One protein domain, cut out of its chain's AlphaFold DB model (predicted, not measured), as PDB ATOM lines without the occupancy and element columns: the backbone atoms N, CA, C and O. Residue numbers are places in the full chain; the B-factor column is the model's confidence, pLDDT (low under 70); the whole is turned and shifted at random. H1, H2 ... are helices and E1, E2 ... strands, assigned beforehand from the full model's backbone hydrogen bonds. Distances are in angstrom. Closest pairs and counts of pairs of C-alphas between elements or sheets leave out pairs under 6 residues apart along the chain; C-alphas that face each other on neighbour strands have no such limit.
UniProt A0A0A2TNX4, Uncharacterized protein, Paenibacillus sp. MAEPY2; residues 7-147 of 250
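This is residues 7 to 147 of the 250 residues of an uncharacterized protein of Paenibacillus sp. MAEPY2 (UniProt A0A0A2TNX4). A strongly twisted five-stranded sheet makes one end of the domain, and H4 sits near the middle, between this sheet and the other helices. H2 packs on H4, H1 and H3 lie close together at the far end, and a long unnamed stretch, residues 15 to 45, runs along the outside from the H1 end to the sheet. The printed part has 141 residues with four named helices and five named strands, in the order H1 E1 E2 H2 H3 E3 E4 H4 E5; the mixed sheet runs E1 E5 E3 E4 E2. The class is mixed, helices and strands, with under half of the residues in named elements. The whole is compact, with a radius of gyration of the C-alphas of 14.8 A and spans of 45 by 33 by 24 A.

H1, residues 7 to 14, is close to but not clearly touching H3, residues 79 to 88, at a shallow tilt of 22 degrees, the same way; their closest C-alphas, of Glu 11 and Val 83, are 6.9 A apart. E1, residues 46 to 52, is an edge strand and the antiparallel neighbour of E5, residues 137 to 146, with N 49 and O 140 2.9 A apart, within hydrogen-bond range. E2, residues 56 to 59, is the other edge strand, parallel to E4, residues 117 to 120, with N 57 and O 118 at 2.9 A. H2, residues 69 to 74, touches H4, residues 124 to 132, at a steep tilt of 64 degrees, opposite ways; the closest C-alphas, of Phe 69 and Thr 128, are 5.7 A apart. E3, residues 110 to 114, forms an antiparallel hairpin with E4, with N 114 and O 117 at 2.8 A. H4 is on the sheet at a height of 8.3 A. E5 bends by 85 degrees at residue 143 and is parallel to E3, with N 111 and O 141 at 2.8 A. In H1, H2, H3 and H4 every O i to N i+4 pair is within hydrogen-bond range.

H1 begins at C-alpha 7, (-129.909, -75.117, -7.905), and is 10.5 A long. E1 measures 14.6 A, E2 8.4 A, H2 8.8 A and H3 14.3 A. E3 measures 13.3 A, E4 10.3 A and H4 12.3 A, from C-alpha 124 at (-132.200, -61.607, 8.115). E5, 20.4 A, ends at C-alpha 146, (-134.502, -57.182, 27.462).

The two C-alphas farthest apart, of Thr 7 and Asp 43, are 45.8 A apart. The printed part has no cut. The links H1 to E1, 31 residues, and H3 to E3, 21 residues, are long. The mean pLDDT of the printed part is 79.9; residues 25 to 26, 33 to 46, 100 to 107 and 146 to 147 are under 70.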
ATOM      1  N   THR A   7    -130.081 -76.574  -7.813       88.81
ATOM      2  CA  THR A   7    -129.909 -75.117  -7.905       88.81
ATOM      3  C   THR A   7    -129.429 -74.509  -6.590       88.81
ATOM      4  O   THR A   7    -128.493 -73.723  -6.580       88.81
ATOM      5  N   LEU A   8    -130.015 -74.913  -5.461       88.88
ATOM      6  CA  LEU A   8    -129.637 -74.377  -4.155       88.88
ATOM      7  C   LEU A   8    -128.223 -74.806  -3.743       88.88
ATOM      8  O   LEU A   8    -127.504 -74.033  -3.116       88.88
ATOM      9  N   LYS A   9    -127.815 -76.031  -4.099       89.81
ATOM     10  CA  LYS A   9    -126.440 -76.497  -3.869       89.81
ATOM     11  C   LYS A   9    -125.443 -75.645  -4.653       89.81
ATOM     12  O   LYS A   9    -124.474 -75.181  -4.069       89.81
ATOM     13  N   GLN A  10    -125.731 -75.381  -5.928       90.25
ATOM     14  CA  GLN A  10    -124.893 -74.533  -6.781       90.25
ATOM     15  C   GLN A  10    -124.807 -73.093  -6.264       90.25
ATOM     16  O   GLN A  10    -123.723 -72.520  -6.239       90.25
ATOM     17  N   GLU A  11    -125.924 -72.516  -5.809       92.06
ATOM     18  CA  GLU A  11    -125.935 -71.185  -5.191       92.06
ATOM     19  C   GLU A  11    -125.016 -71.141  -3.957       92.06
ATOM     20  O   GLU A  11    -124.145 -70.277  -3.868       92.06
ATOM     21  N   LEU A  12    -125.149 -72.097  -3.032       90.94
ATOM     22  CA  LEU A  12    -124.310 -72.169  -1.831       90.94
ATOM     23  C   LEU A  12    -122.826 -72.374  -2.174       90.94
ATOM     24  O   LEU A  12    -121.971 -71.662  -1.647       90.94
ATOM     25  N   GLU A  13    -122.521 -73.280  -3.104       91.62
ATOM     26  CA  GLU A  13    -121.154 -73.517  -3.580       91.62
ATOM     27  C   GLU A  13    -120.548 -72.263  -4.220       91.62
ATOM     28  O   GLU A  13    -119.400 -71.930  -3.930       91.62
ATOM     29  N   SER A  14    -121.327 -71.507  -5.004       90.75
ATOM     30  CA  SER A  14    -120.877 -70.242  -5.605       90.75
ATOM     31  C   SER A  14    -120.524 -69.176  -4.563       90.75
ATOM     32  O   SER A  14    -119.649 -68.345  -4.790       90.75
ATOM     33  N   MET A  15    -121.146 -69.238  -3.382       89.38
ATOM     34  CA  MET A  15    -120.840 -68.366  -2.245       89.38
ATOM     35  C   MET A  15    -119.663 -68.884  -1.393       89.38
ATOM     36  O   MET A  15    -119.283 -68.267  -0.388       89.38
ATOM     37  N   GLY A  16    -119.072 -70.024  -1.768       89.56
ATOM     38  CA  GLY A  16    -118.055 -70.723  -0.987       89.56
ATOM     39  C   GLY A  16    -118.614 -71.282   0.321       89.56
ATOM     40  O   GLY A  16    -117.955 -71.177   1.357       89.56
ATOM     41  N   VAL A  17    -119.860 -71.766   0.302       89.12
ATOM     42  CA  VAL A  17    -120.488 -72.530   1.387       89.12
ATOM     43  C   VAL A  17    -120.553 -73.986   0.946       89.12
ATOM     44  O   VAL A  17    -121.406 -74.377   0.147       89.12
ATOM     45  N   HIS A  18    -119.663 -74.810   1.484       86.44
ATOM     46  CA  HIS A  18    -119.675 -76.241   1.217       86.44
ATOM     47  C   HIS A  18    -120.585 -76.956   2.217       86.44
ATOM     48  O   HIS A  18    -120.433 -76.814   3.427       86.44
ATOM     49  N   LEU A  19    -121.536 -77.759   1.726       80.75
ATOM     50  CA  LEU A  19    -122.551 -78.397   2.579       80.75
ATOM     51  C   LEU A  19    -121.964 -79.282   3.682       80.75
ATOM     52  O   LEU A  19    -122.525 -79.339   4.768       80.75
ATOM     53  N   PHE A  20    -120.848 -79.964   3.413       80.44
ATOM     54  CA  PHE A  20    -120.176 -80.816   4.399       80.44
ATOM     55  C   PHE A  20    -119.457 -80.011   5.488       80.44
ATOM     56  O   PHE A  20    -119.133 -80.555   6.539       80.44
ATOM     57  N   GLU A  21    -119.204 -78.726   5.247       79.25
ATOM     58  CA  GLU A  21    -118.610 -77.838   6.236       79.25
ATOM     59  C   GLU A  21    -119.674 -77.206   7.118       79.25
ATOM     60  O   GLU A  21    -119.329 -76.685   8.166       79.25
ATOM     61  N   ILE A  22    -120.949 -77.231   6.739       76.88
ATOM     62  CA  ILE A  22    -121.999 -76.568   7.501       76.88
ATOM     63  C   ILE A  22    -122.057 -77.117   8.934       76.88
ATOM     64  O   ILE A  22    -122.279 -78.302   9.169       76.88
ATOM     65  N   ASP A  23    -121.892 -76.218   9.902       71.62
ATOM     66  CA  ASP A  23    -122.045 -76.540  11.314       71.62
ATOM     67  C   ASP A  23    -123.534 -76.533  11.684       71.62
ATOM     68  O   ASP A  23    -124.157 -75.479  11.847       71.62
ATOM     69  N   GLU A  24    -124.110 -77.728  11.811       71.06
ATOM     70  CA  GLU A  24    -125.526 -77.903  12.140       71.06
ATOM     71  C   GLU A  24    -125.906 -77.291  13.499       71.06
ATOM     72  O   GLU A  24    -127.059 -76.890  13.678       71.06
ATOM     73  N   SER A  25    -124.957 -77.149  14.437       69.94
ATOM     74  CA  SER A  25    -125.228 -76.530  15.743       69.94
ATOM     75  C   SER A  25    -125.569 -75.042  15.604       69.94
ATOM     76  O   SER A  25    -126.479 -74.537  16.263       69.94
ATOM     77  N   ASN A  26    -124.925 -74.361  14.652       66.56
ATOM     78  CA  ASN A  26    -125.161 -72.955  14.342       66.56
ATOM     79  C   ASN A  26    -126.418 -72.724  13.493       66.56
ATOM     80  O   ASN A  26    -126.951 -71.612  13.474       66.56
ATOM     81  N   LEU A  27    -126.927 -73.767  12.841       74.62
ATOM     82  CA  LEU A  27    -128.155 -73.738  12.047       74.62
ATOM     83  C   LEU A  27    -129.352 -74.360  12.762       74.62
ATOM     84  O   LEU A  27    -130.331 -74.743  12.115       74.62
ATOM     85  N   SER A  28    -129.298 -74.455  14.090       76.75
ATOM     86  CA  SER A  28    -130.446 -74.891  14.879       76.75
ATOM     87  C   SER A  28    -131.712 -74.101  14.509       76.75
ATOM     88  O   SER A  28    -131.654 -72.968  14.014       76.75
ATOM     89  N   LYS A  29    -132.878 -74.722  14.709       84.50
ATOM     90  CA  LYS A  29    -134.160 -74.044  14.497       84.50
ATOM     91  C   LYS A  29    -134.202 -72.762  15.318       84.50
ATOM     92  O   LYS A  29    -133.856 -72.781  16.499       84.50
ATOM     93  N   THR A  30    -134.671 -71.684  14.703       83.69
ATOM     94  CA  THR A  30    -134.824 -70.406  15.383       83.69
ATOM     95  C   THR A  30    -135.696 -70.572  16.618       83.69
ATOM     96  O   THR A  30    -136.782 -71.164  16.574       83.69
ATOM     97  N   LYS A  31    -135.214 -70.044  17.744       83.62
ATOM     98  CA  LYS A  31    -136.030 -69.930  18.947       83.62
ATOM     99  C   LYS A  31    -137.173 -68.975  18.643       83.62
ATOM    100  O   LYS A  31    -136.957 -67.869  18.148       83.62
ATOM    101  N   GLN A  32    -138.390 -69.406  18.952       75.31
ATOM    102  CA  GLN A  32    -139.541 -68.520  18.902       75.31
ATOM    103  C   GLN A  32    -139.332 -67.399  19.919       75.31
ATOM    104  O   GLN A  32    -139.048 -67.654  21.092       75.31
ATOM    105  N   PHE A  33    -139.498 -66.162  19.475       64.94
ATOM    106  CA  PHE A  33    -139.533 -65.028  20.380       64.94
ATOM    107  C   PHE A  33    -140.887 -65.023  21.113       64.94
ATOM    108  O   PHE A  33    -141.901 -64.603  20.561       64.94
ATOM    109  N   LYS A  34    -140.932 -65.556  22.342       59.81
ATOM    110  CA  LYS A  34    -142.131 -65.568  23.205       59.81
ATOM    111  C   LYS A  34    -141.951 -64.586  24.355       59.81
ATOM    112  O   LYS A  34    -141.194 -64.893  25.270       59.81
ATOM    113  N   TYR A  35    -142.655 -63.454  24.352       56.06
ATOM    114  CA  TYR A  35    -142.552 -62.481  25.448       56.06
ATOM    115  C   TYR A  35    -143.905 -61.970  25.942       56.06
ATOM    116  O   TYR A  35    -144.700 -61.454  25.165       56.06
ATOM    117  N   ASN A  36    -144.118 -62.096  27.262       36.03
ATOM    118  CA  ASN A  36    -145.335 -61.685  27.978       36.03
ATOM    119  C   ASN A  36    -145.132 -60.484  28.931       36.03
ATOM    120  O   ASN A  36    -146.115 -59.979  29.468       36.03
ATOM    121  N   CYS A  37    -143.903 -60.005  29.174       38.41
ATOM    122  CA  CYS A  37    -143.619 -58.878  30.084       38.41
ATOM    123  C   CYS A  37    -142.311 -58.160  29.680       38.41
ATOM    124  O   CYS A  37    -141.401 -58.828  29.193       38.41
ATOM    125  N   TYR A  38    -142.185 -56.843  29.913       43.44
ATOM    126  CA  TYR A  38    -141.032 -56.028  29.482       43.44
ATOM    127  C   TYR A  38    -140.379 -55.247  30.639       43.44
ATOM    128  O   TYR A  38    -141.088 -54.576  31.382       43.44
ATOM    129  N   ILE A  39    -139.040 -55.245  30.708       39.50
ATOM    130  CA  ILE A  39    -138.253 -54.061  31.105       39.50
ATOM    131  C   ILE A  39    -137.686 -53.499  29.810       39.50
ATOM    132  O   ILE A  39    -136.970 -54.203  29.104       39.50
ATOM    133  N   TYR A  40    -138.005 -52.246  29.507       43.06
ATOM    134  CA  TYR A  40    -137.371 -51.511  28.421       43.06
ATOM    135  C   TYR A  40    -136.249 -50.667  28.998       43.06
ATOM    136  O   TYR A  40    -136.532 -49.799  29.811       43.06
ATOM    137  N   ASP A  41    -135.002 -50.842  28.579       42.22
ATOM    138  CA  ASP A  41    -134.023 -49.755  28.680       42.22
ATOM    139  C   ASP A  41    -134.003 -49.014  27.340       42.22
ATOM    140  O   ASP A  41    -133.133 -49.230  26.505       42.22
ATOM    141  N   SER A  42    -135.066 -48.240  27.078       45.91
ATOM    142  CA  SER A  42    -135.330 -47.589  25.783       45.91
ATOM    143  C   SER A  42    -134.373 -46.451  25.446       45.91
ATOM    144  O   SER A  42    -134.404 -45.948  24.327       45.91
ATOM    145  N   ASP A  43    -133.548 -46.031  26.402       43.47
ATOM    146  CA  ASP A  43    -132.778 -44.794  26.285       43.47
ATOM    147  C   ASP A  43    -131.375 -45.031  25.710       43.47
ATOM    148  O   ASP A  43    -130.625 -44.081  25.490       43.47
ATOM    149  N   LYS A  44    -131.010 -46.291  25.429       50.81
ATOM    150  CA  LYS A  44    -129.720 -46.656  24.835       50.81
ATOM    151  C   LYS A  44    -129.919 -47.577  23.637       50.81
ATOM    152  O   LYS A  44    -129.998 -48.792  23.786       50.81
ATOM    153  N   GLN A  45    -129.959 -46.993  22.441       58.09
ATOM    154  CA  GLN A  45    -129.601 -47.738  21.236       58.09
ATOM    155  C   GLN A  45    -128.088 -47.951  21.269       58.09
ATOM    156  O   GLN A  45    -127.326 -46.985  21.333       58.09
ATOM    157  N   TYR A  46    -127.655 -49.211  21.281       69.12
ATOM    158  CA  TYR A  46    -126.235 -49.539  21.177       69.12
ATOM    159  C   TYR A  46    -125.936 -49.691  19.700       69.12
ATOM    160  O   TYR A  46    -126.121 -50.768  19.130       69.12
ATOM    161  N   THR A  47    -125.548 -48.582  19.084       77.19
ATOM    162  CA  THR A  47    -125.022 -48.613  17.729       77.19
ATOM    163  C   THR A  47    -123.644 -49.261  17.741       77.19
ATOM    164  O   THR A  47    -122.912 -49.171  18.731       77.19
ATOM    165  N   ASN A  48    -123.288 -49.938  16.652       77.25
ATOM    166  CA  ASN A  48    -121.961 -50.550  16.489       77.25
ATOM    167  C   ASN A  48    -121.595 -51.600  17.534       77.25
ATOM    168  O   ASN A  48    -120.434 -51.767  17.916       77.25
ATOM    169  N   HIS A  49    -122.596 -52.340  17.991       85.56
ATOM    170  CA  HIS A  49    -122.398 -53.397  18.958       85.56
ATOM    171  C   HIS A  49    -121.836 -54.646  18.272       85.56
ATOM    172  O   HIS A  49    -122.353 -55.105  17.252       85.56
ATOM    173  N   VAL A  50    -120.790 -55.232  18.861       91.25
ATOM    174  CA  VAL A  50    -120.264 -56.529  18.421       91.25
ATOM    175  C   VAL A  50    -121.231 -57.626  18.864       91.25
ATOM    176  O   VAL A  50    -121.419 -57.867  20.058       91.25
ATOM    177  N   VAL A  51    -121.838 -58.299  17.891       92.25
ATOM    178  CA  VAL A  51    -122.753 -59.425  18.093       92.25
ATOM    179  C   VAL A  51    -122.077 -60.697  17.600       92.25
ATOM    180  O   VAL A  51    -121.822 -60.856  16.407       92.25
ATOM    181  N   TYR A  52    -121.803 -61.626  18.513       93.69
ATOM    182  CA  TYR A  52    -121.263 -62.928  18.138       93.69
ATOM    183  C   TYR A  52    -122.330 -63.765  17.436       93.69
ATOM    184  O   TYR A  52    -123.448 -63.922  17.926       93.69
ATOM    185  N   ILE A  53    -121.969 -64.357  16.297       92.19
ATOM    186  CA  ILE A  53    -122.905 -65.119  15.462       92.19
ATOM    187  C   ILE A  53    -123.489 -66.309  16.223       92.19
ATOM    188  O   ILE A  53    -124.669 -66.621  16.062       92.19
ATOM    189  N   LYS A  54    -122.700 -66.961  17.082       91.19
ATOM    190  CA  LYS A  54    -123.156 -68.080  17.923       91.19
ATOM    191  C   LYS A  54    -124.292 -67.698  18.886       91.19
ATOM    192  O   LYS A  54    -125.142 -68.537  19.163       91.19
ATOM    193  N   ASP A  55    -124.352 -66.438  19.320       93.12
ATOM    194  CA  ASP A  55    -125.338 -65.953  20.293       93.12
ATOM    195  C   ASP A  55    -126.644 -65.510  19.605       93.12
ATOM    196  O   ASP A  55    -127.644 -65.224  20.262       93.12
ATOM    197  N   ILE A  56    -126.672 -65.486  18.265       93.12
ATOM    198  CA  ILE A  56    -127.886 -65.247  17.483       93.12
ATOM    199  C   ILE A  56    -128.695 -66.542  17.414       93.12
ATOM    200  O   ILE A  56    -128.329 -67.491  16.710       93.12
ATOM    201  N   VAL A  57    -129.824 -66.558  18.118       90.75
ATOM    202  CA  VAL A  57    -130.654 -67.754  18.320       90.75
ATOM    203  C   VAL A  57    -131.977 -67.715  17.560       90.75
ATOM    204  O   VAL A  57    -132.671 -68.730  17.484       90.75
ATOM    205  N   GLY A  58    -132.369 -66.562  17.017       89.00
ATOM    206  CA  GLY A  58    -133.698 -66.405  16.437       89.00
ATOM    207  C   GLY A  58    -133.877 -65.178  15.555       89.00
ATOM    208  O   GLY A  58    -132.949 -64.418  15.292       89.00
ATOM    209  N   THR A  59    -135.109 -65.003  15.090       87.19
ATOM    210  CA  THR A  59    -135.556 -63.898  14.238       87.19
ATOM    211  C   THR A  59    -136.955 -63.472  14.655       87.19
ATOM    212  O   THR A  59    -137.749 -64.306  15.097       87.19
ATOM    213  N   LEU A  60    -137.260 -62.185  14.505       80.56
ATOM    214  CA  LEU A  60    -138.597 -61.630  14.721       80.56
ATOM    215  C   LEU A  60    -139.489 -61.746  13.480       80.56
ATOM    216  O   LEU A  60    -140.687 -61.483  13.556       80.56
ATOM    217  N   HIS A  61    -138.933 -62.131  12.327       80.19
ATOM    218  CA  HIS A  61    -139.698 -62.197  11.090       80.19
ATOM    219  C   HIS A  61    -140.653 -63.412  11.099       80.19
ATOM    220  O   HIS A  61    -140.178 -64.553  11.053       80.19
ATOM    221  N   PRO A  62    -141.989 -63.225  11.039       77.75
ATOM    222  CA  PRO A  62    -142.953 -64.313  11.258       77.75
ATOM    223  C   PRO A  62    -142.821 -65.483  10.277       77.75
ATOM    224  O   PRO A  62    -143.014 -66.640  10.627       77.75
ATOM    225  N   SER A  63    -142.438 -65.213   9.023       79.88
ATOM    226  CA  SER A  63    -142.272 -66.276   8.016       79.88
ATOM    227  C   SER A  63    -141.079 -67.209   8.264       79.88
ATOM    228  O   SER A  63    -140.936 -68.205   7.552       79.88
ATOM    229  N   TYR A  64    -140.209 -66.868   9.217       83.12
ATOM    230  CA  TYR A  64    -138.963 -67.571   9.527       83.12
ATOM    231  C   TYR A  64    -138.976 -68.236  10.907       83.12
ATOM    232  O   TYR A  64    -137.993 -68.851  11.322       83.12
ATOM    233  N   GLU A  65    -140.102 -68.136  11.604       81.12
ATOM    234  CA  GLU A  65    -140.302 -68.704  12.924       81.12
ATOM    235  C   GLU A  65    -140.167 -70.235  12.913       81.12
ATOM    236  O   GLU A  65    -140.761 -70.931  12.085       81.12
ATOM    237  N   GLY A  66    -139.352 -70.764  13.830       83.44
ATOM    238  CA  GLY A  66    -139.114 -72.199  13.995       83.44
ATOM    239  C   GLY A  66    -138.333 -72.868  12.857       83.44
ATOM    240  O   GLY A  66    -138.187 -74.095  12.856       83.44
ATOM    241  N   LEU A  67    -137.842 -72.099  11.881       88.56
ATOM    242  CA  LEU A  67    -137.033 -72.593  10.767       88.56
ATOM    243  C   LEU A  67    -135.549 -72.606  11.134       88.56
ATOM    244  O   LEU A  67    -135.093 -71.770  11.903       88.56
ATOM    245  N   SER A  68    -134.772 -73.531  10.566       90.00
ATOM    246  CA  SER A  68    -133.307 -73.420  10.610       90.00
ATOM    247  C   SER A  68    -132.838 -72.216   9.789       90.00
ATOM    248  O   SER A  68    -133.521 -71.808   8.850       90.00
ATOM    249  N   PHE A  69    -131.650 -71.674  10.061       89.25
ATOM    250  CA  PHE A  69    -131.090 -70.611   9.212       89.25
ATOM    251  C   PHE A  69    -130.886 -71.061   7.752       89.25
ATOM    252  O   PHE A  69    -131.079 -70.265   6.835       89.25
ATOM    253  N   LEU A  70    -130.618 -72.347   7.500       90.25
ATOM    254  CA  LEU A  70    -130.613 -72.892   6.137       90.25
ATOM    255  C   LEU A  70    -132.009 -72.857   5.501       90.25
ATOM    256  O   LEU A  70    -132.155 -72.408   4.366       90.25
ATOM    257  N   ASP A  71    -133.053 -73.263   6.226       90.31
ATOM    258  CA  ASP A  71    -134.434 -73.162   5.740       90.31
ATOM    259  C   ASP A  71    -134.835 -71.697   5.497       90.31
ATOM    260  O   ASP A  71    -135.533 -71.406   4.523       90.31
ATOM    261  N   ILE A  72    -134.373 -70.764   6.337       91.25
ATOM    262  CA  ILE A  72    -134.565 -69.322   6.136       91.25
ATOM    263  C   ILE A  72    -133.934 -68.888   4.819       91.25
ATOM    264  O   ILE A  72    -134.623 -68.249   4.022       91.25
ATOM    265  N   PHE A  73    -132.686 -69.292   4.545       91.06
ATOM    266  CA  PHE A  73    -132.003 -68.996   3.281       91.06
ATOM    267  C   PHE A  73    -132.845 -69.428   2.077       91.06
ATOM    268  O   PHE A  73    -133.077 -68.641   1.158       91.06
ATOM    269  N   THR A  74    -133.396 -70.648   2.121       90.00
ATOM    270  CA  THR A  74    -134.227 -71.174   1.025       90.00
ATOM    271  C   THR A  74    -135.492 -70.350   0.771       90.00
ATOM    272  O   THR A  74    -135.971 -70.312  -0.362       90.00
ATOM    273  N   LYS A  75    -136.012 -69.671   1.807       89.56
ATOM    274  CA  LYS A  75    -137.264 -68.899   1.802       89.56
ATOM    275  C   LYS A  75    -137.070 -67.381   1.726       89.56
ATOM    276  O   LYS A  75    -138.040 -66.629   1.883       89.56
ATOM    277  N   LEU A  76    -135.853 -66.886   1.507       87.69
ATOM    278  CA  LEU A  76    -135.625 -65.454   1.312       87.69
ATOM    279  C   LEU A  76    -136.389 -64.974   0.068       87.69
ATOM    280  O   LEU A  76    -136.148 -65.451  -1.039       87.69
ATOM    281  N   LYS A  77    -137.284 -63.982   0.223       79.25
ATOM    282  CA  LYS A  77    -138.168 -63.474  -0.856       79.25
ATOM    283  C   LYS A  77    -137.431 -62.866  -2.064       79.25
ATOM    284  O   LYS A  77    -138.073 -62.452  -3.022       79.25
ATOM    285  N   ARG A  78    -136.099 -62.775  -2.022       85.44
ATOM    286  CA  ARG A  78    -135.223 -62.255  -3.085       85.44
ATOM    287  C   ARG A  78    -133.907 -63.039  -3.158       85.44
ATOM    288  O   ARG A  78    -132.871 -62.444  -3.433       85.44
ATOM    289  N   ARG A  79    -133.941 -64.343  -2.843       90.31
ATOM    290  CA  ARG A  79    -132.743 -65.191  -2.705       90.31
ATOM    291  C   ARG A  79    -131.805 -65.069  -3.904       90.31
ATOM    292  O   ARG A  79    -130.659 -64.702  -3.709       90.31
ATOM    293  N   GLU A  80    -132.314 -65.270  -5.115       88.19
ATOM    294  CA  GLU A  80    -131.519 -65.194  -6.351       88.19
ATOM    295  C   GLU A  80    -130.808 -63.842  -6.491       88.19
ATOM    296  O   GLU A  80    -129.597 -63.798  -6.661       88.19
ATOM    297  N   ARG A  81    -131.531 -62.728  -6.294       89.25
ATOM    298  CA  ARG A  81    -130.935 -61.383  -6.314       89.25
ATOM    299  C   ARG A  81    -129.872 -61.200  -5.228       89.25
ATOM    300  O   ARG A  81    -128.871 -60.546  -5.473       89.25
ATOM    301  N   ILE A  82    -130.092 -61.736  -4.028       88.19
ATOM    302  CA  ILE A  82    -129.117 -61.662  -2.931       88.19
ATOM    303  C   ILE A  82    -127.851 -62.447  -3.292       88.19
ATOM    304  O   ILE A  82    -126.756 -61.948  -3.058       88.19
ATOM    305  N   VAL A  83    -127.996 -63.632  -3.893       89.62
ATOM    306  CA  VAL A  83    -126.867 -64.435  -4.382       89.62
ATOM    307  C   VAL A  83    -126.112 -63.678  -5.475       89.62
ATOM    308  O   VAL A  83    -124.902 -63.524  -5.364       89.62
ATOM    309  N   SER A  84    -126.801 -63.124  -6.478       90.06
ATOM    310  CA  SER A  84    -126.162 -62.305  -7.520       90.06
ATOM    311  C   SER A  84    -125.414 -61.107  -6.932       90.06
ATOM    312  O   SER A  84    -124.232 -60.935  -7.208       90.06
ATOM    313  N   ASN A  85    -126.056 -60.343  -6.044       87.69
ATOM    314  CA  ASN A  85    -125.422 -59.208  -5.371       87.69
ATOM    315  C   ASN A  85    -124.193 -59.635  -4.549       87.69
ATOM    316  O   ASN A  85    -123.226 -58.885  -4.458       87.69
ATOM    317  N   TYR A  86    -124.233 -60.814  -3.919       88.44
ATOM    318  CA  TYR A  86    -123.092 -61.358  -3.185       88.44
ATOM    319  C   TYR A  86    -121.928 -61.682  -4.120       88.44
ATOM    320  O   TYR A  86    -120.784 -61.388  -3.791       88.44
ATOM    321  N   LEU A  87    -122.198 -62.279  -5.282       89.19
ATOM    322  CA  LEU A  87    -121.156 -62.603  -6.258       89.19
ATOM    323  C   LEU A  87    -120.525 -61.342  -6.862       89.19
ATOM    324  O   LEU A  87    -119.328 -61.332  -7.133       89.19
ATOM    325  N   GLU A  88    -121.309 -60.277  -7.032       90.75
ATOM    326  CA  GLU A  88    -120.830 -58.976  -7.512       90.75
ATOM    327  C   GLU A  88    -120.040 -58.202  -6.447       90.75
ATOM    328  O   GLU A  88    -119.072 -57.515  -6.771       90.75
ATOM    329  N   ASN A  89    -120.440 -58.304  -5.176       86.69
ATOM    330  CA  ASN A  89    -119.824 -57.578  -4.069       86.69
ATOM    331  C   ASN A  89    -119.803 -58.421  -2.785       86.69
ATOM    332  O   ASN A  89    -120.562 -58.192  -1.840       86.69
ATOM    333  N   SER A  90    -118.914 -59.410  -2.744       85.69
ATOM    334  CA  SER A  90    -118.824 -60.332  -1.609       85.69
ATOM    335  C   SER A  90    -118.351 -59.637  -0.333       85.69
ATOM    336  O   SER A  90    -118.817 -59.987   0.755       85.69
ATOM    337  N   SER A  91    -117.487 -58.620  -0.447       83.81
ATOM    338  CA  SER A  91    -116.939 -57.870   0.691       83.81
ATOM    339  C   SER A  91    -118.025 -57.131   1.475       83.81
ATOM    340  O   SER A  91    -117.954 -57.071   2.701       83.81
ATOM    341  N   TYR A  92    -119.086 -56.665   0.814       81.62
ATOM    342  CA  TYR A  92    -120.254 -56.077   1.476       81.62
ATOM    343  C   TYR A  92    -120.966 -57.057   2.422       81.62
ATOM    344  O   TYR A  92    -121.343 -56.698   3.534       81.62
ATOM    345  N   TYR A  93    -121.110 -58.322   2.022       78.44
ATOM    346  CA  TYR A  93    -121.769 -59.360   2.827       78.44
ATOM    347  C   TYR A  93    -120.825 -60.089   3.790       78.44
ATOM    348  O   TYR A  93    -121.246 -61.025   4.470       78.44
ATOM    349  N   THR A  94    -119.550 -59.704   3.823       77.19
ATOM    350  CA  THR A  94    -118.519 -60.370   4.620       77.19
ATOM    351  C   THR A  94    -117.726 -59.349   5.427       77.19
ATOM    352  O   THR A  94    -118.006 -59.142   6.603       77.19
ATOM    353  N   GLU A  95    -116.771 -58.668   4.803       78.25
ATOM    354  CA  GLU A  95    -115.875 -57.717   5.460       78.25
ATOM    355  C   GLU A  95    -116.606 -56.510   6.050       78.25
ATOM    356  O   GLU A  95    -116.349 -56.145   7.198       78.25
ATOM    357  N   GLN A  96    -117.532 -55.900   5.309       78.94
ATOM    358  CA  GLN A  96    -118.204 -54.679   5.759       78.94
ATOM    359  C   GLN A  96    -119.133 -54.923   6.947       78.94
ATOM    360  O   GLN A  96    -119.262 -54.052   7.791       78.94
ATOM    361  N   LEU A  97    -119.703 -56.123   7.095       79.44
ATOM    362  CA  LEU A  97    -120.520 -56.459   8.268       79.44
ATOM    363  C   LEU A  97    -119.700 -56.650   9.543       79.44
ATOM    364  O   LEU A  97    -120.262 -56.677  10.632       79.44
ATOM    365  N   THR A  98    -118.383 -56.805   9.425       78.94
ATOM    366  CA  THR A  98    -117.474 -56.933  10.576       78.94
ATOM    367  C   THR A  98    -116.768 -55.628  10.927       78.94
ATOM    368  O   THR A  98    -116.084 -55.556  11.949       78.94
ATOM    369  N   ARG A  99    -116.925 -54.597  10.091       71.38
ATOM    370  CA  ARG A  99    -116.314 -53.280  10.260       71.38
ATOM    371  C   ARG A  99    -117.433 -52.267  10.514       71.38
ATOM    372  O   ARG A  99    -118.470 -52.324   9.873       71.38
ATOM    373  N   ASP A 100    -117.230 -51.321  11.425       65.56
ATOM    374  CA  ASP A 100    -118.124 -50.164  11.638       65.56
ATOM    375  C   ASP A 100    -118.015 -49.162  10.466       65.56
ATOM    376  O   ASP A 100    -117.661 -48.000  10.622       65.56
ATOM    377  N   ILE A 101    -118.181 -49.656   9.240       56.34
ATOM    378  CA  ILE A 101    -117.993 -48.914   7.990       56.34
ATOM    379  C   ILE A 101    -119.181 -49.238   7.080       56.34
ATOM    380  O   ILE A 101    -119.009 -49.679   5.946       56.34
ATOM    381  N   SER A 102    -120.405 -49.098   7.596       55.62
ATOM    382  CA  SER A 102    -121.548 -48.943   6.695       55.62
ATOM    383  C   SER A 102    -121.751 -47.454   6.449       55.62
ATOM    384  O   SER A 102    -121.878 -46.675   7.393       55.62
ATOM    385  N   ASP A 103    -121.760 -47.075   5.172       49.25
ATOM    386  CA  ASP A 103    -121.988 -45.696   4.726       49.25
ATOM    387  C   ASP A 103    -123.448 -45.242   4.953       49.25
ATOM    388  O   ASP A 103    -123.760 -44.059   4.827       49.25
ATOM    389  N   ASP A 104    -124.343 -46.174   5.307       56.69
ATOM    390  CA  ASP A 104    -125.760 -45.941   5.598       56.69
ATOM    391  C   ASP A 104    -126.182 -46.725   6.857       56.69
ATOM    392  O   ASP A 104    -125.956 -47.937   6.958       56.69
ATOM    393  N   GLU A 105    -126.803 -46.043   7.823       50.09
ATOM    394  CA  GLU A 105    -127.384 -46.641   9.036       50.09
ATOM    395  C   GLU A 105    -128.480 -47.670   8.693       50.09
ATOM    396  O   GLU A 105    -128.685 -48.638   9.423       50.09
ATOM    397  N   ASN A 106    -129.133 -47.540   7.530       53.19
ATOM    398  CA  ASN A 106    -130.150 -48.488   7.060       53.19
ATOM    399  C   ASN A 106    -129.568 -49.830   6.578       53.19
ATOM    400  O   ASN A 106    -130.313 -50.785   6.331       53.19
ATOM    401  N   ASP A 107    -128.243 -49.922   6.453       67.31
ATOM    402  CA  ASP A 107    -127.540 -51.109   5.976       67.31
ATOM    403  C   ASP A 107    -126.988 -52.010   7.086       67.31
ATOM    404  O   ASP A 107    -126.376 -53.048   6.814       67.31
ATOM    405  N   ARG A 108    -127.297 -51.715   8.346       78.25
ATOM    406  CA  ARG A 108    -126.862 -52.530   9.484       78.25
ATOM    407  C   ARG A 108    -127.929 -53.554   9.875       78.25
ATOM    408  O   ARG A 108    -129.124 -53.277   9.776       78.25
ATOM    409  N   PRO A 109    -127.542 -54.781  10.267       87.75
ATOM    410  CA  PRO A 109    -128.486 -55.690  10.897       87.75
ATOM    411  C   PRO A 109    -128.848 -55.160  12.289       87.75
ATOM    412  O   PRO A 109    -127.964 -54.831  13.081       87.75
ATOM    413  N   CYS A 110    -130.144 -55.114  12.588       86.94
ATOM    414  CA  CYS A 110    -130.641 -54.744  13.908       86.94
ATOM    415  C   CYS A 110    -131.021 -55.985  14.716       86.94
ATOM    416  O   CYS A 110    -131.535 -56.974  14.177       86.94
ATOM    417  N   PHE A 111    -130.821 -55.903  16.027       89.31
ATOM    418  CA  PHE A 111    -131.061 -56.990  16.960       89.31
ATOM    419  C   PHE A 111    -131.854 -56.545  18.183       89.31
ATOM    420  O   PHE A 111    -131.656 -55.456  18.720       89.31
ATOM    421  N   ILE A 112    -132.657 -57.471  18.699       84.00
ATOM    422  CA  ILE A 112    -133.113 -57.447  20.086       84.00
ATOM    423  C   ILE A 112    -132.224 -58.401  20.871       84.00
ATOM    424  O   ILE A 112    -132.098 -59.575  20.508       84.00
ATOM    425  N   LYS A 113    -131.625 -57.912  21.954       86.00
ATOM    426  CA  LYS A 113    -130.879 -58.755  22.885       86.00
ATOM    427  C   LYS A 113    -131.767 -59.107  24.067       86.00
ATOM    428  O   LYS A 113    -132.325 -58.232  24.724       86.00
ATOM    429  N   LEU A 114    -131.864 -60.394  24.347       79.75
ATOM    430  CA  LEU A 114    -132.600 -60.957  25.454       79.75
ATOM    431  C   LEU A 114    -131.663 -61.769  26.345       79.75
ATOM    432  O   LEU A 114    -131.243 -62.858  25.963       79.75
ATOM    433  N   ASN A 115    -131.387 -61.284  27.555       79.81
ATOM    434  CA  ASN A 115    -130.315 -61.823  28.398       79.81
ATOM    435  C   ASN A 115    -129.000 -61.889  27.598       79.81
ATOM    436  O   ASN A 115    -128.484 -60.842  27.212       79.81
ATOM    437  N   ASP A 116    -128.508 -63.093  27.305       85.75
ATOM    438  CA  ASP A 116    -127.295 -63.353  26.521       85.75
ATOM    439  C   ASP A 116    -127.588 -63.771  25.070       85.75
ATOM    440  O   ASP A 116    -126.677 -64.083  24.311       85.75
ATOM    441  N   GLU A 117    -128.857 -63.775  24.665       90.06
ATOM    442  CA  GLU A 117    -129.305 -64.230  23.352       90.06
ATOM    443  C   GLU A 117    -129.662 -63.057  22.438       90.06
ATOM    444  O   GLU A 117    -130.200 -62.046  22.886       90.06
ATOM    445  N   TYR A 118    -129.433 -63.209  21.136       91.62
ATOM    446  CA  TYR A 118    -129.780 -62.210  20.127       91.62
ATOM    447  C   TYR A 118    -130.844 -62.729  19.156       91.62
ATOM    448  O   TYR A 118    -130.780 -63.857  18.655       91.62
ATOM    449  N   TYR A 119    -131.808 -61.864  18.850       90.00
ATOM    450  CA  TYR A 119    -132.865 -62.084  17.870       90.00
ATOM    451  C   TYR A 119    -132.736 -61.057  16.754       90.00
ATOM    452  O   TYR A 119    -132.658 -59.860  17.017       90.00
ATOM    453  N   VAL A 120    -132.731 -61.525  15.506       89.56
ATOM    454  CA  VAL A 120    -132.647 -60.656  14.327       89.56
ATOM    455  C   VAL A 120    -133.964 -59.905  14.142       89.56
ATOM    456  O   VAL A 120    -134.997 -60.527  13.878       89.56
ATOM    457  N   ASP A 121    -133.917 -58.581  14.241       84.12
ATOM    458  CA  ASP A 121    -135.033 -57.686  13.932       84.12
ATOM    459  C   ASP A 121    -135.041 -57.376  12.426       84.12
ATOM    460  O   ASP A 121    -135.966 -57.736  11.691       84.12
ATOM    461  N   THR A 122    -133.918 -56.861  11.918       84.06
ATOM    462  CA  THR A 122    -133.708 -56.552  10.495       84.06
ATOM    463  C   THR A 122    -132.420 -57.201   9.969       84.06
ATOM    464  O   THR A 122    -131.563 -57.644  10.726       84.06
ATOM    465  N   GLY A 123    -132.278 -57.326   8.643       86.94
ATOM    466  CA  GLY A 123    -131.055 -57.894   8.050       86.94
ATOM    467  C   GLY A 123    -130.981 -59.431   8.023       86.94
ATOM    468  O   GLY A 123    -129.900 -59.990   7.859       86.94
ATOM    469  N   ASN A 124    -132.119 -60.133   8.109       87.44
ATOM    470  CA  ASN A 124    -132.200 -61.607   8.115       87.44
ATOM    471  C   ASN A 124    -131.350 -62.316   7.048       87.44
ATOM    472  O   ASN A 124    -130.707 -63.321   7.344       87.44
ATOM    473  N   HIS A 125    -131.321 -61.805   5.816       88.06
ATOM    474  CA  HIS A 125    -130.530 -62.413   4.746       88.06
ATOM    475  C   HIS A 125    -129.020 -62.336   5.012       88.06
ATOM    476  O   HIS A 125    -128.326 -63.328   4.812       88.06
ATOM    477  N   ARG A 126    -128.527 -61.201   5.527       88.25
ATOM    478  CA  ARG A 126    -127.112 -60.993   5.869       88.25
ATOM    479  C   ARG A 126    -126.685 -61.954   6.972       88.25
ATOM    480  O   ARG A 126    -125.752 -62.723   6.791       88.25
ATOM    481  N   ILE A 127    -127.455 -62.002   8.060       90.81
ATOM    482  CA  ILE A 127    -127.176 -62.896   9.192       90.81
ATOM    483  C   ILE A 127    -127.220 -64.364   8.784       90.81
ATOM    484  O   ILE A 127    -126.388 -65.156   9.221       90.81
ATOM    485  N   THR A 128    -128.150 -64.724   7.901       90.94
ATOM    486  CA  THR A 128    -128.220 -66.081   7.359       90.94
ATOM    487  C   THR A 128    -126.948 -66.440   6.586       90.94
ATOM    488  O   THR A 128    -126.401 -67.520   6.789       90.94
ATOM    489  N   ILE A 129    -126.436 -65.531   5.749       89.38
ATOM    490  CA  ILE A 129    -125.173 -65.730   5.022       89.38
ATOM    491  C   ILE A 129    -123.998 -65.848   6.001       89.38
ATOM    492  O   ILE A 129    -123.222 -66.794   5.892       89.38
ATOM    493  N   CYS A 130    -123.900 -64.965   6.999       89.44
ATOM    494  CA  CYS A 130    -122.846 -65.016   8.019       89.44
ATOM    495  C   CYS A 130    -122.843 -66.342   8.796       89.44
ATOM    496  O   CYS A 130    -121.784 -66.933   9.002       89.44
ATOM    497  N   LYS A 131    -124.026 -66.847   9.179       90.25
ATOM    498  CA  LYS A 131    -124.200 -68.165   9.812       90.25
ATOM    499  C   LYS A 131    -123.707 -69.298   8.908       90.25
ATOM    500  O   LYS A 131    -122.956 -70.153   9.363       90.25
ATOM    501  N   LEU A 132    -124.094 -69.291   7.630       88.88
ATOM    502  CA  LEU A 132    -123.682 -70.308   6.652       88.88
ATOM    503  C   LEU A 132    -122.172 -70.277   6.368       88.88
ATOM    504  O   LEU A 132    -121.562 -71.322   6.161       88.88
ATOM    505  N   LYS A 133    -121.569 -69.086   6.392       87.00
ATOM    506  CA  LYS A 133    -120.135 -68.854   6.177       87.00
ATOM    507  C   LYS A 133    -119.279 -68.976   7.444       87.00
ATOM    508  O   LYS A 133    -118.073 -68.775   7.346       87.00
ATOM    509  N   LYS A 134    -119.876 -69.296   8.599       86.56
ATOM    510  CA  LYS A 134    -119.197 -69.427   9.903       86.56
ATOM    511  C   LYS A 134    -118.417 -68.184  10.333       86.56
ATOM    512  O   LYS A 134    -117.272 -68.272  10.764       86.56
ATOM    513  N   PHE A 135    -119.035 -67.021  10.207       87.56
ATOM    514  CA  PHE A 135    -118.465 -65.802  10.769       87.56
ATOM    515  C   PHE A 135    -118.480 -65.877  12.297       87.56
ATOM    516  O   PHE A 135    -119.426 -66.409  12.876       87.56
ATOM    517  N   ASP A 136    -117.463 -65.316  12.947       89.69
ATOM    518  CA  ASP A 136    -117.391 -65.294  14.411       89.69
ATOM    519  C   ASP A 136    -118.356 -64.259  15.002       89.69
ATOM    520  O   ASP A 136    -119.068 -64.518  15.978       89.69
ATOM    521  N   TYR A 137    -118.403 -63.076  14.390       93.00
ATOM    522  CA  TYR A 137    -119.208 -61.946  14.833       93.00
ATOM    523  C   TYR A 137    -119.583 -61.029  13.666       93.00
ATOM    524  O   TYR A 137    -119.032 -61.127  12.570       93.00
ATOM    525  N   VAL A 138    -120.522 -60.125  13.931       91.56
ATOM    526  CA  VAL A 138    -120.876 -58.976  13.092       91.56
ATOM    527  C   VAL A 138    -120.995 -57.732  13.963       91.56
ATOM    528  O   VAL A 138    -121.150 -57.825  15.182       91.56
ATOM    529  N   VAL A 139    -120.928 -56.568  13.334       89.88
ATOM    530  CA  VAL A 139    -121.252 -55.280  13.937       89.88
ATOM    531  C   VAL A 139    -122.672 -54.919  13.514       89.88
ATOM    532  O   VAL A 139    -123.020 -54.992  12.334       89.88
ATOM    533  N   GLY A 140    -123.515 -54.569  14.478       88.62
ATOM    534  CA  GLY A 140    -124.878 -54.132  14.207       88.62
ATOM    535  C   GLY A 140    -125.483 -53.383  15.379       88.62
ATOM    536  O   GLY A 140    -124.825 -53.151  16.395       88.62
ATOM    537  N   ASP A 141    -126.748 -53.014  15.234       86.19
ATOM    538  CA  ASP A 141    -127.417 -52.160  16.206       86.19
ATOM    539  C   ASP A 141    -128.294 -52.998  17.131       86.19
ATOM    540  O   ASP A 141    -129.103 -53.812  16.682       86.19
ATOM    541  N   VAL A 142    -128.155 -52.804  18.442       85.06
ATOM    542  CA  VAL A 142    -129.063 -53.408  19.425       85.06
ATOM    543  C   VAL A 142    -130.123 -52.377  19.777       85.06
ATOM    544  O   VAL A 142    -129.854 -51.409  20.493       85.06
ATOM    545  N   THR A 143    -131.323 -52.583  19.238       74.75
ATOM    546  CA  THR A 143    -132.450 -51.649  19.357       74.75
ATOM    547  C   THR A 143    -133.168 -51.791  20.690       74.75
ATOM    548  O   THR A 143    -133.676 -50.804  21.220       74.75
ATOM    549  N   GLU A 144    -133.190 -53.001  21.254       72.12
ATOM    550  CA  GLU A 144    -133.789 -53.283  22.555       72.12
ATOM    551  C   GLU A 144    -132.909 -54.251  23.367       72.12
ATOM    552  O   GLU A 144    -132.479 -55.297  22.872       72.12
ATOM    553  N   LEU A 145    -132.674 -53.911  24.641       71.38
ATOM    554  CA  LEU A 145    -132.124 -54.811  25.656       71.38
ATOM    555  C   LEU A 145    -133.238 -55.256  26.598       71.38
ATOM    556  O   LEU A 145    -133.784 -54.454  27.357       71.38
ATOM    557  N   ILE A 146    -133.531 -56.549  26.583       68.50
ATOM    558  CA  ILE A 146    -134.502 -57.182  27.462       68.50
ATOM    559  C   ILE A 146    -133.721 -58.060  28.434       68.50
ATOM    560  O   ILE A 146    -133.187 -59.106  28.079       68.50
ATOM    561  N   TRP A 147    -133.653 -57.641  29.689       58.03
ATOM    562  CA  TRP A 147    -133.133 -58.491  30.751       58.03
ATOM    563  C   TRP A 147    -134.304 -59.208  31.418       58.03
ATOM    564  O   TRP A 147    -135.323 -58.588  31.721       58.03
TER     565      TRP A 147